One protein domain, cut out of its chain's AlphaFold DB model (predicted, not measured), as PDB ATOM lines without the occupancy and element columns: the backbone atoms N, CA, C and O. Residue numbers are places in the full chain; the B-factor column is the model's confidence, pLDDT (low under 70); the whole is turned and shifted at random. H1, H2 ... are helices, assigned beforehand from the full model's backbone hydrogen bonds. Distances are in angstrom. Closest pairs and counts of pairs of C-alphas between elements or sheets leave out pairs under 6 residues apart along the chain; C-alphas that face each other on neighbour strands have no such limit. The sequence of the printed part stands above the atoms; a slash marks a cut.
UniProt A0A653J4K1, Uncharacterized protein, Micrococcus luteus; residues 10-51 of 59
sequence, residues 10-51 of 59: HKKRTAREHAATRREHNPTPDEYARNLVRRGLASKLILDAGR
ATOM      1  N   HIS A  10      15.559 -19.484 -68.364       58.28
ATOM      2  CA  HIS A  10      16.183 -20.480 -67.486       58.28
ATOM      3  C   HIS A  10      15.851 -20.281 -66.004       58.28
ATOM      4  O   HIS A  10      15.637 -21.260 -65.292       58.28
ATOM      5  N   LYS A  11      15.734 -19.030 -65.541       56.00
ATOM      6  CA  LYS A  11      15.437 -18.715 -64.131       56.00
ATOM      7  C   LYS A  11      14.025 -19.129 -63.707       56.00
ATOM      8  O   LYS A  11      13.795 -19.434 -62.541       56.00
ATOM      9  N   LYS A  12      13.065 -19.125 -64.640       56.62
ATOM     10  CA  LYS A  12      11.664 -19.477 -64.352       56.62
ATOM     11  C   LYS A  12      11.420 -20.984 -64.425       56.62
ATOM     12  O   LYS A  12      10.600 -21.497 -63.667       56.62
ATOM     13  N   ARG A  13      12.145 -21.691 -65.300       55.75
ATOM     14  CA  ARG A  13      12.053 -23.154 -65.435       55.75
ATOM     15  C   ARG A  13      12.570 -23.867 -64.182       55.75
ATOM     16  O   ARG A  13      11.853 -24.694 -63.629       55.75
ATOM     17  N   THR A  14      13.722 -23.446 -63.655       57.12
ATOM     18  CA  THR A  14      14.296 -24.020 -62.426       57.12
ATOM     19  C   THR A  14      13.391 -23.823 -61.211       57.12
ATOM     20  O   THR A  14      13.169 -24.764 -60.460       57.12
ATOM     21  N   ALA A  15      12.790 -22.643 -61.022       59.12
ATOM     22  CA  ALA A  15      11.909 -22.389 -59.876       59.12
ATOM     23  C   ALA A  15      10.676 -23.317 -59.843       59.12
ATOM     24  O   ALA A  15      10.294 -23.801 -58.775       59.12
ATOM     25  N   ARG A  16      10.070 -23.599 -61.007       54.47
ATOM     26  CA  ARG A  16       8.923 -24.516 -61.117       54.47
ATOM     27  C   ARG A  16       9.337 -25.974 -60.899       54.47
ATOM     28  O   ARG A  16       8.620 -26.701 -60.218       54.47
ATOM     29  N   GLU A  17      10.495 -26.379 -61.412       56.56
ATOM     30  CA  GLU A  17      11.064 -27.717 -61.190       56.56
ATOM     31  C   GLU A  17      11.434 -27.941 -59.711       56.56
ATOM     32  O   GLU A  17      11.084 -28.973 -59.140       56.56
ATOM     33  N   HIS A  18      12.021 -26.947 -59.037       58.47
ATOM     34  CA  HIS A  18      12.313 -27.003 -57.597       58.47
ATOM     35  C   HIS A  18      11.054 -27.017 -56.714       58.47
ATOM     36  O   HIS A  18      11.091 -27.514 -55.586       58.47
ATOM     37  N   ALA A  19       9.934 -26.467 -57.194       52.47
ATOM     38  CA  ALA A  19       8.653 -26.528 -56.495       52.47
ATOM     39  C   ALA A  19       7.944 -27.880 -56.687       52.47
ATOM     40  O   ALA A  19       7.277 -28.353 -55.767       52.47
ATOM     41  N   ALA A  20       8.102 -28.512 -57.856       52.91
ATOM     42  CA  ALA A  20       7.543 -29.829 -58.149       52.91
ATOM     43  C   ALA A  20       8.246 -30.946 -57.358       52.91
ATOM     44  O   ALA A  20       7.580 -31.827 -56.828       52.91
ATOM     45  N   THR A  21       9.568 -30.869 -57.172       54.44
ATOM     46  CA  THR A  21      10.324 -31.865 -56.383       54.44
ATOM     47  C   THR A  21      10.172 -31.710 -54.867       54.44
ATOM     48  O   THR A  21      10.488 -32.628 -54.116       54.44
ATOM     49  N   ARG A  22       9.663 -30.566 -54.388       54.91
ATOM     50  CA  ARG A  22       9.406 -30.302 -52.960       54.91
ATOM     51  C   ARG A  22       8.054 -30.805 -52.457       54.91
ATOM     52  O   ARG A  22       7.833 -30.790 -51.249       54.91
ATOM     53  N   ARG A  23       7.138 -31.179 -53.355       58.34
ATOM     54  CA  ARG A  23       5.721 -31.384 -53.021       58.34
ATOM     55  C   ARG A  23       5.361 -32.768 -52.478       58.34
ATOM     56  O   ARG A  23       4.254 -32.907 -51.981       58.34
ATOM     57  N   GLU A  24       6.268 -33.744 -52.495       59.97
ATOM     58  CA  GLU A  24       5.910 -35.131 -52.140       59.97
ATOM     59  C   GLU A  24       6.895 -35.831 -51.194       59.97
ATOM     60  O   GLU A  24       6.903 -37.053 -51.093       59.97
ATOM     61  N   HIS A  25       7.717 -35.091 -50.444       70.88
ATOM     62  CA  HIS A  25       8.431 -35.715 -49.331       70.88
ATOM     63  C   HIS A  25       7.558 -35.640 -48.080       70.88
ATOM     64  O   HIS A  25       7.574 -34.638 -47.367       70.88
ATOM     65  N   ASN A  26       6.766 -36.688 -47.851       77.75
ATOM     66  CA  ASN A  26       6.108 -36.924 -46.572       77.75
ATOM     67  C   ASN A  26       7.072 -37.753 -45.707       77.75
ATOM     68  O   ASN A  26       7.088 -38.977 -45.851       77.75
ATOM     69  N   PRO A  27       7.949 -37.120 -44.899       78.31
ATOM     70  CA  PRO A  27       8.899 -37.863 -44.088       78.31
ATOM     71  C   PRO A  27       8.140 -38.787 -43.141       78.31
ATOM     72  O   PRO A  27       7.115 -38.410 -42.568       78.31
ATOM     73  N   THR A  28       8.673 -39.984 -42.930       85.62
ATOM     74  CA  THR A  28       8.203 -40.828 -41.833       85.62
ATOM     75  C   THR A  28       8.338 -40.065 -40.505       85.62
ATOM     76  O   THR A  28       9.191 -39.179 -40.384       85.62
ATOM     77  N   PRO A  29       7.537 -40.382 -39.472       85.50
ATOM     78  CA  PRO A  29       7.638 -39.698 -38.181       85.50
ATOM     79  C   PRO A  29       9.064 -39.684 -37.597       85.50
ATOM     80  O   PRO A  29       9.478 -38.682 -37.014       85.50
ATOM     81  N   ASP A  30       9.843 -40.751 -37.817       85.31
ATOM     82  CA  ASP A  30      11.248 -40.838 -37.398       85.31
ATOM     83  C   ASP A  30      12.147 -39.865 -38.179       85.31
ATOM     84  O   ASP A  30      12.939 -39.123 -37.594       85.31
ATOM     85  N   GLU A  31      11.992 -39.788 -39.502       87.50
ATOM     86  CA  GLU A  31      12.719 -38.824 -40.338       87.50
ATOM     87  C   GLU A  31      12.359 -37.380 -39.989       87.50
ATOM     88  O   GLU A  31      13.234 -36.510 -39.951       87.50
ATOM     89  N   TYR A  32      11.086 -37.120 -39.689       88.56
ATOM     90  CA  TYR A  32      10.627 -35.815 -39.241       88.56
ATOM     91  C   TYR A  32      11.295 -35.421 -37.918       88.56
ATOM     92  O   TYR A  32      11.888 -34.344 -37.827       88.56
ATOM     93  N   ALA A  33      11.303 -36.319 -36.928       89.00
ATOM     94  CA  ALA A  33      11.969 -36.093 -35.648       89.00
ATOM     95  C   ALA A  33      13.479 -35.844 -35.823       89.00
ATOM     96  O   ALA A  33      14.022 -34.882 -35.271       89.00
ATOM     97  N   ARG A  34      14.162 -36.634 -36.663       90.19
ATOM     98  CA  ARG A  34      15.587 -36.423 -36.986       90.19
ATOM     99  C   ARG A  34      15.837 -35.071 -37.650       90.19
ATOM    100  O   ARG A  34      16.837 -34.418 -37.350       90.19
ATOM    101  N   ASN A  35      14.948 -34.640 -38.542       91.12
ATOM    102  CA  ASN A  35      15.052 -33.346 -39.210       91.12
ATOM    103  C   ASN A  35      14.883 -32.178 -38.230       91.12
ATOM    104  O   ASN A  35      15.618 -31.197 -38.343       91.12
ATOM    105  N   LEU A  36      13.976 -32.288 -37.255       90.94
ATOM    106  CA  LEU A  36      13.815 -31.288 -36.196       90.94
ATOM    107  C   LEU A  36      15.076 -31.170 -35.334       90.94
ATOM    108  O   LEU A  36      15.571 -30.064 -35.122       90.94
ATOM    109  N   VAL A  37      15.645 -32.305 -34.915       91.19
ATOM    110  CA  VAL A  37      16.895 -32.340 -34.141       91.19
ATOM    111  C   VAL A  37      18.060 -31.754 -34.940       91.19
ATOM    112  O   VAL A  37      18.805 -30.926 -34.423       91.19
ATOM    113  N   ARG A  38      18.202 -32.116 -36.225       92.00
ATOM    114  CA  ARG A  38      19.262 -31.579 -37.100       92.00
ATOM    115  C   ARG A  38      19.178 -30.059 -37.250       92.00
ATOM    116  O   ARG A  38      20.205 -29.407 -37.401       92.00
ATOM    117  N   ARG A  39      17.968 -29.499 -37.218       93.31
ATOM    118  CA  ARG A  39      17.723 -28.051 -37.303       93.31
ATOM    119  C   ARG A  39      17.827 -27.335 -35.952       93.31
ATOM    120  O   ARG A  39      17.625 -26.129 -35.915       93.31
ATOM    121  N   GLY A  40      18.098 -28.056 -34.861       92.00
ATOM    122  CA  GLY A  40      18.123 -27.492 -33.508       92.00
ATOM    123  C   GLY A  40      16.744 -27.099 -32.970       92.00
ATOM    124  O   GLY A  40      16.660 -26.366 -31.994       92.00
ATOM    125  N   LEU A  41      15.661 -27.572 -33.601       91.44
ATOM    126  CA  LEU A  41      14.278 -27.264 -33.218       91.44
ATOM    127  C   LEU A  41      13.729 -28.218 -32.150       91.44
ATOM    128  O   LEU A  41      12.675 -27.959 -31.576       91.44
ATOM    129  N   ALA A  42      14.419 -29.331 -31.899       89.56
ATOM    130  CA  ALA A  42      14.056 -30.300 -30.875       89.56
ATOM    131  C   ALA A  42      15.297 -30.928 -30.229       89.56
ATOM    132  O   ALA A  42      16.360 -31.023 -30.847       89.56
ATOM    133  N   SER A  43      15.149 -31.388 -28.985       89.19
ATOM    134  CA  SER A  43      16.197 -32.111 -28.254       89.19
ATOM    135  C   SER A  43      16.381 -33.530 -28.794       89.19
ATOM    136  O   SER A  43      15.401 -34.181 -29.144       89.19
ATOM    137  N   LYS A  44      17.614 -34.057 -28.783       88.12
ATOM    138  CA  LYS A  44      17.912 -35.456 -29.163       88.12
ATOM    139  C   LYS A  44      17.088 -36.487 -28.381       88.12
ATOM    140  O   LYS A  44      16.794 -37.539 -28.934       88.12
ATOM    141  N   LEU A  45      16.650 -36.145 -27.165       85.25
ATOM    142  CA  LEU A  45      15.839 -37.008 -26.299       85.25
ATOM    143  C   LEU A  45      14.534 -37.491 -26.959       85.25
ATOM    144  O   LEU A  45      14.044 -38.566 -26.620       85.25
ATOM    145  N   ILE A  46      13.976 -36.748 -27.926       83.06
ATOM    146  CA  ILE A  46      12.753 -37.174 -28.629       83.06
ATOM    147  C   ILE A  46      12.978 -38.413 -29.510       83.06
ATOM    148  O   ILE A  46      12.032 -39.138 -29.794       83.06
ATOM    149  N   LEU A  47      14.222 -38.651 -29.947       83.62
ATOM    150  CA  LEU A  47      14.594 -39.821 -30.747       83.62
ATOM    151  C   LEU A  47      14.706 -41.074 -29.871       83.62
ATOM    152  O   LEU A  47      14.479 -42.188 -30.341       83.62
ATOM    153  N   ASP A  48      15.040 -40.878 -28.596       76.94
ATOM    154  CA  ASP A  48      15.200 -41.949 -27.617       76.94
ATOM    155  C   ASP A  48      13.855 -42.342 -26.994       76.94
ATOM    156  O   ASP A  48      13.635 -43.516 -26.712       76.94
ATOM    157  N   ALA A  49      12.909 -41.403 -26.878       68.38
ATOM    158  CA  ALA A  49      11.564 -41.664 -26.356       68.38
ATOM    159  C   ALA A  49      10.766 -42.709 -27.171       68.38
ATOM    160  O   ALA A  49       9.889 -43.377 -26.625       68.38
ATOM    161  N   GLY A  50      11.070 -42.879 -28.465       63.22
ATOM    162  CA  GLY A  50      10.466 -43.910 -29.322       63.22
ATOM    163  C   GLY A  50      11.135 -45.285 -29.219       63.22
ATOM    164  O   GLY A  50      10.537 -46.300 -29.587       63.22
ATOM    165  N   ARG A  51      12.364 -45.352 -28.691       65.44
ATOM    166  CA  ARG A  51      13.040 -46.614 -28.396       65.44
ATOM    167  C   ARG A  51      12.550 -47.073 -27.034       65.44
ATOM    168  O   ARG A  51      13.081 -46.669 -26.004       65.44
TER     169      ARG A  51
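Overview. This is residues 10 to 51 of the 59 residues of an uncharacterized protein of Micrococcus luteus (UniProt A0A653J4K1). A free arm makes most of the length: H1 and the stretch after it, residues 10 to 26, stick out from a small head in which the short H3 packs on H2. The printed part has 42 residues with three named helices, H1, H2 and H3 in that order, and no named strand; the class is all helix. The whole is extended, with a radius of gyration of the C-alphas of 15.1 A and spans of 46 by 18 by 8 A.

Along the chain. Find C-alpha 10 at (16.183, -20.480, -67.486); from there H1, residues 10 to 20, runs 15.8 A. Go on to C-alpha 29 at (7.638, -39.698, -38.181), where H2, residues 29 to 38, begins its 14.2 A. H3, residues 45 to 48, ends at C-alpha 48 at (15.200, -41.949, -27.617).

Arrangement. H1 is apart from H2 and from H3. Look at Ala 33 and Leu 47: H2 and H3 touch, and these closest C-alphas are 6.7 A apart. In H2 every O i to N i+4 pair is within hydrogen-bond range, in H1 6 of 7; H3 is too short for such a pair.

Size, cuts and confidence. The C-alphas of His 10 and Arg 51, the two farthest apart, are 47.1 A apart. The printed part has no cut, and both links are short. In the B-factor column, residues 10 to 24 and 49 to 51 are under 70.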